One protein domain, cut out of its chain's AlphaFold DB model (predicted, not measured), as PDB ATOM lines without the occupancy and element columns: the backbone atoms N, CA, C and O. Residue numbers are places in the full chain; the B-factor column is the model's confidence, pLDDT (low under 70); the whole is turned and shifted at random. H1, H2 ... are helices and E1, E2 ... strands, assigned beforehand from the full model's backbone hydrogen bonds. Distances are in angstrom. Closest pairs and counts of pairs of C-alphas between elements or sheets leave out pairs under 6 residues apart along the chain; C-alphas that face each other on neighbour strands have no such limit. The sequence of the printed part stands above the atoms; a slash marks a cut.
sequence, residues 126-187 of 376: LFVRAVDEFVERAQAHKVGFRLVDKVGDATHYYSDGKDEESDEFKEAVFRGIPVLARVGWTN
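AT A GLANCE: This is residues 126 to 187 of the 376 residues of an uncharacterized protein of Candida viswanathii (UniProt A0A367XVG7). A small, twisted sheet of four short parallel strands makes the middle, with H2 packed over E3 at one end of the longest axis and H1 at the other end. The short H3 follows edge strand E4. The 62 printed residues run E1 H1 E2 E3 H2 E4 H3, three named helices and four named strands, class mixed; the sheet's order is E2 E1 E3 E4. The whole is compact, with a radius of gyration of the C-alphas of 11.0 A and spans of 31 by 21 by 16 A.

IN THESE COORDINATES: Find C-alpha 126 at (169.410, 120.558, 111.589), where E1, residues 126 to 128, begins. H1 runs from 133 to 140, 10.2 A, then E2 from 146 to 148. E3, residues 156 to 159, is 9.8 A long. H2, 167 to 174, 10.3 A, ends at C-alpha 174, (172.281, 104.390, 112.891). E4 is 179 to 181 and H3 182 to 185.

HOW THE PARTS SIT: Look at N 126 and O 146, 2.8 A, between E2 and E1; at N 127 and O 156, 2.9 A, between E1 and E3; and at N 180 and O 157, 2.7 A, between E3 and E4. E1, H1, E2 and E3, H2, E4 are strand-helix-strand units, parallel neighbour strands with a helix between, each crossover right-handed. H2 is over E3, height over the sheet 9.6 A, slantwise at 51 degrees on the local plane; the closest C-alphas, Tyr 157 and Ala 172, are 6.7 A apart. H1 only grazes the sheet. H3 only just is on the sheet, with 5 pairs of C-alphas within 10 A, and only grazes it. In H1 and H2 every O i to N i+4 pair is within hydrogen-bond range; H3 is too short for one.

THE WHOLE: The C-alphas farthest apart, Ala 140 and Phe 174, are 31.2 A apart. The printed part has no cut and no long link. Look for pLDDT under 70 at residues 184 to 187.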
ATOM      1  N   LEU A 126     170.623 121.284 111.930       94.12
ATOM      2  CA  LEU A 126     169.410 120.558 111.589       94.12
ATOM      3  C   LEU A 126     169.482 120.087 110.140       94.12
ATOM      4  O   LEU A 126     169.539 120.906 109.221       94.12
ATOM      5  N   PHE A 127     169.442 118.776 109.936       96.25
ATOM      6  CA  PHE A 127     169.180 118.227 108.616       96.25
ATOM      7  C   PHE A 127     167.676 118.199 108.368       96.25
ATOM      8  O   PHE A 127     166.906 117.736 109.213       96.25
ATOM      9  N   VAL A 128     167.274 118.676 107.196       94.56
ATOM     10  CA  VAL A 128     165.897 118.621 106.720       94.56
ATOM     11  C   VAL A 128     165.907 118.206 105.258       94.56
ATOM     12  O   VAL A 128     166.613 118.794 104.443       94.56
ATOM     13  N   ARG A 129     165.106 117.198 104.907       92.81
ATOM     14  CA  ARG A 129     165.010 116.737 103.518       92.81
ATOM     15  C   ARG A 129     164.263 117.732 102.626       92.81
ATOM     16  O   ARG A 129     164.632 117.934 101.473       92.81
ATOM     17  N   ALA A 130     163.203 118.332 103.158       90.94
ATOM     18  CA  ALA A 130     162.432 119.381 102.508       90.94
ATOM     19  C   ALA A 130     161.954 120.386 103.557       90.94
ATOM     20  O   ALA A 130     161.337 120.003 104.550       90.94
ATOM     21  N   VAL A 131     162.258 121.666 103.340       90.38
ATOM     22  CA  VAL A 131     161.793 122.748 104.211       90.38
ATOM     23  C   VAL A 131     160.271 122.843 104.097       90.38
ATOM     24  O   VAL A 131     159.739 122.982 102.997       90.38
ATOM     25  N   ASP A 132     159.583 122.732 105.230       89.81
ATOM     26  CA  ASP A 132     158.134 122.873 105.329       89.81
ATOM     27  C   ASP A 132     157.742 124.131 106.123       89.81
ATOM     28  O   ASP A 132     158.589 124.841 106.674       89.81
ATOM     29  N   GLU A 133     156.435 124.384 106.222       88.12
ATOM     30  CA  GLU A 133     155.871 125.545 106.925       88.12
ATOM     31  C   GLU A 133     156.325 125.671 108.391       88.12
ATOM     32  O   GLU A 133     156.298 126.761 108.967       88.12
ATOM     33  N   PHE A 134     156.714 124.567 109.035       85.88
ATOM     34  CA  PHE A 134     157.114 124.573 110.435       85.88
ATOM     35  C   PHE A 134     158.575 124.965 110.597       85.88
ATOM     36  O   PHE A 134     158.903 125.739 111.500       85.88
ATOM     37  N   VAL A 135     159.440 124.468 109.715       88.38
ATOM     38  CA  VAL A 135     160.840 124.890 109.649       88.38
ATOM     39  C   VAL A 135     160.918 126.368 109.267       88.38
ATOM     40  O   VAL A 135     161.620 127.124 109.938       88.38
ATOM     41  N   GLU A 136     160.129 126.811 108.283       89.00
ATOM     42  CA  GLU A 136     160.007 128.231 107.917       89.00
ATOM     43  C   GLU A 136     159.541 129.079 109.101       89.00
ATOM     44  O   GLU A 136     160.124 130.123 109.396       89.00
ATOM     45  N   ARG A 137     158.527 128.614 109.842       85.69
ATOM     46  CA  ARG A 137     158.057 129.298 111.050       85.69
ATOM     47  C   ARG A 137     159.159 129.393 112.099       85.69
ATOM     48  O   ARG A 137     159.332 130.460 112.680       85.69
ATOM     49  N   ALA A 138     159.908 128.325 112.355       85.06
ATOM     50  CA  ALA A 138     160.995 128.348 113.333       85.06
ATOM     51  C   ALA A 138     162.116 129.322 112.917       85.06
ATOM     52  O   ALA A 138     162.636 130.061 113.755       85.06
ATOM     53  N   GLN A 139     162.430 129.406 111.621       85.88
ATOM     54  CA  GLN A 139     163.348 130.414 111.083       85.88
ATOM     55  C   GLN A 139     162.797 131.838 111.239       85.88
ATOM     56  O   GLN A 139     163.526 132.728 111.676       85.88
ATOM     57  N   ALA A 140     161.506 132.052 110.967       84.56
ATOM     58  CA  ALA A 140     160.846 133.347 111.143       84.56
ATOM     59  C   ALA A 140     160.869 133.825 112.608       84.56
ATOM     60  O   ALA A 140     161.031 135.014 112.870       84.56
ATOM     61  N   HIS A 141     160.800 132.896 113.567       81.56
ATOM     62  CA  HIS A 141     160.952 133.176 115.001       81.56
ATOM     63  C   HIS A 141     162.417 133.278 115.458       81.56
ATOM     64  O   HIS A 141     162.686 133.381 116.656       81.56
ATOM     65  N   LYS A 142     163.378 133.268 114.522       83.44
ATOM     66  CA  LYS A 142     164.820 133.384 114.783       83.44
ATOM     67  C   LYS A 142     165.336 132.306 115.746       83.44
ATOM     68  O   LYS A 142     166.186 132.565 116.602       83.44
ATOM     69  N   VAL A 143     164.833 131.076 115.636       81.81
ATOM     70  CA  VAL A 143     165.419 129.946 116.369       81.81
ATOM     71  C   VAL A 143     166.818 129.678 115.808       81.81
ATOM     72  O   VAL A 143     167.003 129.531 114.605       81.81
ATOM     73  N   GLY A 144     167.818 129.639 116.685       79.88
ATOM     74  CA  GLY A 144     169.238 129.647 116.334       79.88
ATOM     75  C   GLY A 144     169.780 128.275 115.949       79.88
ATOM     76  O   GLY A 144     170.713 127.792 116.602       79.88
ATOM     77  N   PHE A 145     169.187 127.662 114.922       87.62
ATOM     78  CA  PHE A 145     169.692 126.456 114.267       87.62
ATOM     79  C   PHE A 145     170.225 126.765 112.864       87.62
ATOM     80  O   PHE A 145     169.809 127.722 112.212       87.62
ATOM     81  N   ARG A 146     171.147 125.928 112.390       90.62
ATOM     82  CA  ARG A 146     171.707 125.969 111.037       90.62
ATOM     83  C   ARG A 146     171.149 124.810 110.228       90.62
ATOM     84  O   ARG A 146     171.192 123.682 110.702       90.62
ATOM     85  N   LEU A 147     170.677 125.067 109.013       92.44
ATOM     86  CA  LEU A 147     170.339 123.991 108.084       92.44
ATOM     87  C   LEU A 147     171.609 123.390 107.482       92.44
ATOM     88  O   LEU A 147     172.538 124.125 107.142       92.44
ATOM     89  N   VAL A 148     171.645 122.067 107.365       94.69
ATOM     90  CA  VAL A 148     172.743 121.337 106.723       94.69
ATOM     91  C   VAL A 148     172.213 120.409 105.638       94.69
ATOM     92  O   VAL A 148     171.150 119.810 105.788       94.69
ATOM     93  N   ASP A 149     172.993 120.260 104.569       94.19
ATOM     94  CA  ASP A 149     172.618 119.459 103.396       94.19
ATOM     95  C   ASP A 149     172.975 117.973 103.540       94.19
ATOM     96  O   ASP A 149     172.610 117.155 102.699       94.19
ATOM     97  N   LYS A 150     173.739 117.611 104.577       95.75
ATOM     98  CA  LYS A 150     174.219 116.246 104.814       95.75
ATOM     99  C   LYS A 150     173.918 115.817 106.238       95.75
ATOM    100  O   LYS A 150     174.218 116.542 107.185       95.75
ATOM    101  N   VAL A 151     173.429 114.589 106.388       96.06
ATOM    102  CA  VAL A 151     173.183 113.964 107.699       96.06
ATOM    103  C   VAL A 151     174.466 113.882 108.530       96.06
ATOM    104  O   VAL A 151     174.432 114.065 109.740       96.06
ATOM    105  N   GLY A 152     175.617 113.673 107.884       95.00
ATOM    106  CA  GLY A 152     176.910 113.591 108.566       95.00
ATOM    107  C   GLY A 152     177.344 114.863 109.302       95.00
ATOM    108  O   GLY A 152     178.118 114.752 110.249       95.00
ATOM    109  N   ASP A 153     176.823 116.026 108.905       94.88
ATOM    110  CA  ASP A 153     177.127 117.330 109.513       94.88
ATOM    111  C   ASP A 153     176.016 117.782 110.487       94.88
ATOM    112  O   ASP A 153     176.049 118.885 111.039       94.88
ATOM    113  N   ALA A 154     174.993 116.944 110.682       96.31
ATOM    114  CA  ALA A 154     173.813 117.266 111.462       96.31
ATOM    115  C   ALA A 154     173.965 116.852 112.928       96.31
ATOM    116  O   ALA A 154     174.458 115.779 113.260       96.31
ATOM    117  N   THR A 155     173.456 117.703 113.814       95.75
ATOM    118  CA  THR A 155     173.260 117.374 115.235       95.75
ATOM    119  C   THR A 155     171.863 116.829 115.506       95.75
ATOM    120  O   THR A 155     171.660 116.167 116.513       95.75
ATOM    121  N   HIS A 156     170.902 117.139 114.635       95.00
ATOM    122  CA  HIS A 156     169.505 116.746 114.743       95.00
ATOM    123  C   HIS A 156     168.951 116.478 113.345       95.00
ATOM    124  O   HIS A 156     169.329 117.144 112.377       95.00
ATOM    125  N   TYR A 157     168.016 115.543 113.261       96.06
ATOM    126  CA  TYR A 157     167.311 115.193 112.037       96.06
ATOM    127  C   TYR A 157     165.843 115.604 112.164       96.06
ATOM    128  O   TYR A 157     165.189 115.211 113.125       96.06
ATOM    129  N   TYR A 158     165.305 116.380 111.226       94.88
ATOM    130  CA  TYR A 158     163.872 116.678 111.179       94.88
ATOM    131  C   TYR A 158     163.128 115.630 110.352       94.88
ATOM    132  O   TYR A 158     163.409 115.493 109.164       94.88
ATOM    133  N   SER A 159     162.156 114.950 110.966       92.56
ATOM    134  CA  SER A 159     161.269 114.008 110.275       92.56
ATOM    135  C   SER A 159     159.867 114.589 110.108       92.56
ATOM    136  O   SER A 159     159.219 115.011 111.076       92.56
ATOM    137  N   ASP A 160     159.374 114.557 108.870       88.31
ATOM    138  CA  ASP A 160     158.000 114.929 108.516       88.31
ATOM    139  C   ASP A 160     156.998 113.768 108.693       88.31
ATOM    140  O   ASP A 160     155.795 113.939 108.460       88.31
ATOM    141  N   GLY A 161     157.490 112.601 109.130       87.31
ATOM    142  CA  GLY A 161     156.742 111.357 109.316       87.31
ATOM    143  C   GLY A 161     156.519 110.555 108.032       87.31
ATOM    144  O   GLY A 161     155.790 109.566 108.055       87.31
ATOM    145  N   LYS A 162     157.087 110.974 106.896       88.62
ATOM    146  CA  LYS A 162     156.988 110.270 105.603       88.62
ATOM    147  C   LYS A 162     158.338 109.771 105.098       88.62
ATOM    148  O   LYS A 162     158.404 109.128 104.051       88.62
ATOM    149  N   ASP A 163     159.403 110.078 105.819       90.94
ATOM    150  CA  ASP A 163     160.788 109.865 105.433       90.94
ATOM    151  C   ASP A 163     161.468 108.707 106.175       90.94
ATOM    152  O   ASP A 163     162.653 108.470 105.958       90.94
ATOM    153  N   GLU A 164     160.722 107.933 106.969       88.81
ATOM    154  CA  GLU A 164     161.234 106.799 107.758       88.81
ATOM    155  C   GLU A 164     161.955 105.734 106.909       88.81
ATOM    156  O   GLU A 164     162.891 105.077 107.361       88.81
ATOM    157  N   GLU A 165     161.560 105.581 105.642       92.06
ATOM    158  CA  GLU A 165     162.188 104.626 104.723       92.06
ATOM    159  C   GLU A 165     163.408 105.174 103.977       92.06
ATOM    160  O   GLU A 165     164.071 104.422 103.256       92.06
ATOM    161  N   SER A 166     163.720 106.460 104.140       95.12
ATOM    162  CA  SER A 166     164.841 107.100 103.455       95.12
ATOM    163  C   SER A 166     166.199 106.638 103.982       95.12
ATOM    164  O   SER A 166     166.346 106.277 105.153       95.12
ATOM    165  N   ASP A 167     167.206 106.659 103.106       96.44
ATOM    166  CA  ASP A 167     168.578 106.317 103.478       96.44
ATOM    167  C   ASP A 167     169.132 107.333 104.485       96.44
ATOM    168  O   ASP A 167     169.831 106.952 105.420       96.44
ATOM    169  N   GLU A 168     168.750 108.606 104.354       96.50
ATOM    170  CA  GLU A 168     169.135 109.686 105.259       96.50
ATOM    171  C   GLU A 168     168.559 109.497 106.669       96.50
ATOM    172  O   GLU A 168     169.279 109.660 107.657       96.50
ATOM    173  N   PHE A 169     167.285 109.104 106.781       96.19
ATOM    174  CA  PHE A 169     166.666 108.786 108.070       96.19
ATOM    175  C   PHE A 169     167.335 107.576 108.721       96.19
ATOM    176  O   PHE A 169     167.712 107.620 109.892       96.19
ATOM    177  N   LYS A 170     167.547 106.501 107.950       95.88
ATOM    178  CA  LYS A 170     168.247 105.300 108.425       95.88
ATOM    179  C   LYS A 170     169.657 105.646 108.893       95.88
ATOM    180  O   LYS A 170     170.059 105.214 109.972       95.88
ATOM    181  N   GLU A 171     170.390 106.458 108.134       96.50
ATOM    182  CA  GLU A 171     171.716 106.946 108.512       96.50
ATOM    183  C   GLU A 171     171.678 107.737 109.826       96.50
ATOM    184  O   GLU A 171     172.506 107.485 110.706       96.50
ATOM    185  N   ALA A 172     170.718 108.650 109.993       96.81
ATOM    186  CA  ALA A 172     170.564 109.430 111.217       96.81
ATOM    187  C   ALA A 172     170.324 108.528 112.436       96.81
ATOM    188  O   ALA A 172     171.014 108.665 113.449       96.81
ATOM    189  N   VAL A 173     169.421 107.550 112.312       96.12
ATOM    190  CA  VAL A 173     169.129 106.566 113.363       96.12
ATOM    191  C   VAL A 173     170.361 105.714 113.685       96.12
ATOM    192  O   VAL A 173     170.713 105.577 114.855       96.12
ATOM    193  N   PHE A 174     171.067 105.190 112.677       96.50
ATOM    194  CA  PHE A 174     172.281 104.390 112.891       96.50
ATOM    195  C   PHE A 174     173.405 105.175 113.569       96.50
ATOM    196  O   PHE A 174     174.176 104.601 114.339       96.50
ATOM    197  N   ARG A 175     173.503 106.483 113.309       96.06
ATOM    198  CA  ARG A 175     174.467 107.380 113.963       96.06
ATOM    199  C   ARG A 175     174.021 107.838 115.356       96.06
ATOM    200  O   ARG A 175     174.813 108.469 116.050       96.06
ATOM    201  N   GLY A 176     172.787 107.543 115.767       96.25
ATOM    202  CA  GLY A 176     172.213 108.029 117.023       96.25
ATOM    203  C   GLY A 176     171.925 109.532 117.016       96.25
ATOM    204  O   GLY A 176     171.919 110.153 118.077       96.25
ATOM    205  N   ILE A 177     171.717 110.129 115.837       96.69
ATOM    206  CA  ILE A 177     171.317 111.532 115.709       96.69
ATOM    207  C   ILE A 177     169.867 111.660 116.204       96.69
ATOM    208  O   ILE A 177     168.992 110.953 115.698       96.69
ATOM    209  N   PRO A 178     169.578 112.552 117.169       94.50
ATOM    210  CA  PRO A 178     168.219 112.799 117.636       94.50
ATOM    211  C   PRO A 178     167.263 113.171 116.497       94.50
ATOM    212  O   PRO A 178     167.532 114.093 115.723       94.50
ATOM    213  N   VAL A 179     166.122 112.481 116.435       93.00
ATOM    214  CA  VAL A 179     165.058 112.740 115.457       93.00
ATOM    215  C   VAL A 179     164.001 113.652 116.076       93.00
ATOM    216  O   VAL A 179     163.355 113.313 117.067       93.00
ATOM    217  N   LEU A 180     163.819 114.821 115.475       90.88
ATOM    218  CA  LEU A 180     162.791 115.791 115.808       90.88
ATOM    219  C   LEU A 180     161.562 115.513 114.948       90.88
ATOM    220  O   LEU A 180     161.560 115.765 113.742       90.88
ATOM    221  N   ALA A 181     160.510 114.996 115.574       85.81
ATOM    222  CA  ALA A 181     159.239 114.790 114.901       85.81
ATOM    223  C   ALA A 181     158.531 116.130 114.651       85.81
ATOM    224  O   ALA A 181     158.469 116.993 115.536       85.81
ATOM    225  N   ARG A 182     157.914 116.265 113.469       80.88
ATOM    226  CA  ARG A 182     157.036 117.392 113.112       80.88
ATOM    227  C   ARG A 182     156.002 117.698 114.193       80.88
ATOM    228  O   ARG A 182     155.774 118.859 114.528       80.88
ATOM    229  N   VAL A 183     155.380 116.659 114.751       70.00
ATOM    230  CA  VAL A 183     154.417 116.788 115.848       70.00
ATOM    231  C   VAL A 183     155.181 116.827 117.168       70.00
ATOM    232  O   VAL A 183     155.713 115.818 117.616       70.00
ATOM    233  N   GLY A 184     155.227 117.999 117.796       67.19
ATOM    234  CA  GLY A 184     155.845 118.188 119.109       67.19
ATOM    235  C   GLY A 184     156.848 119.324 119.088       67.19
ATOM    236  O   GLY A 184     156.589 120.353 119.702       67.19
ATOM    237  N   TRP A 185     157.929 119.189 118.317       68.38
ATOM    238  CA  TRP A 185     159.034 120.151 118.348       68.38
ATOM    239  C   TRP A 185     158.593 121.575 117.998       68.38
ATOM    240  O   TRP A 185     158.918 122.524 118.706       68.38
ATOM    241  N   THR A 186     157.776 121.726 116.963       61.31
ATOM    242  CA  THR A 186     157.406 123.029 116.392       61.31
ATOM    243  C   THR A 186     156.252 123.703 117.133       61.31
ATOM    244  O   THR A 186     156.167 124.928 117.146       61.31
ATOM    245  N   ASN A 187     155.422 122.919 117.830       57.94
ATOM    246  CA  ASN A 187     154.442 123.425 118.800       57.94
ATOM    247  C   ASN A 187     155.112 123.859 120.114       57.94
ATOM    248  O   ASN A 187     154.536 124.641 120.863       57.94
TER     249      ASN A 187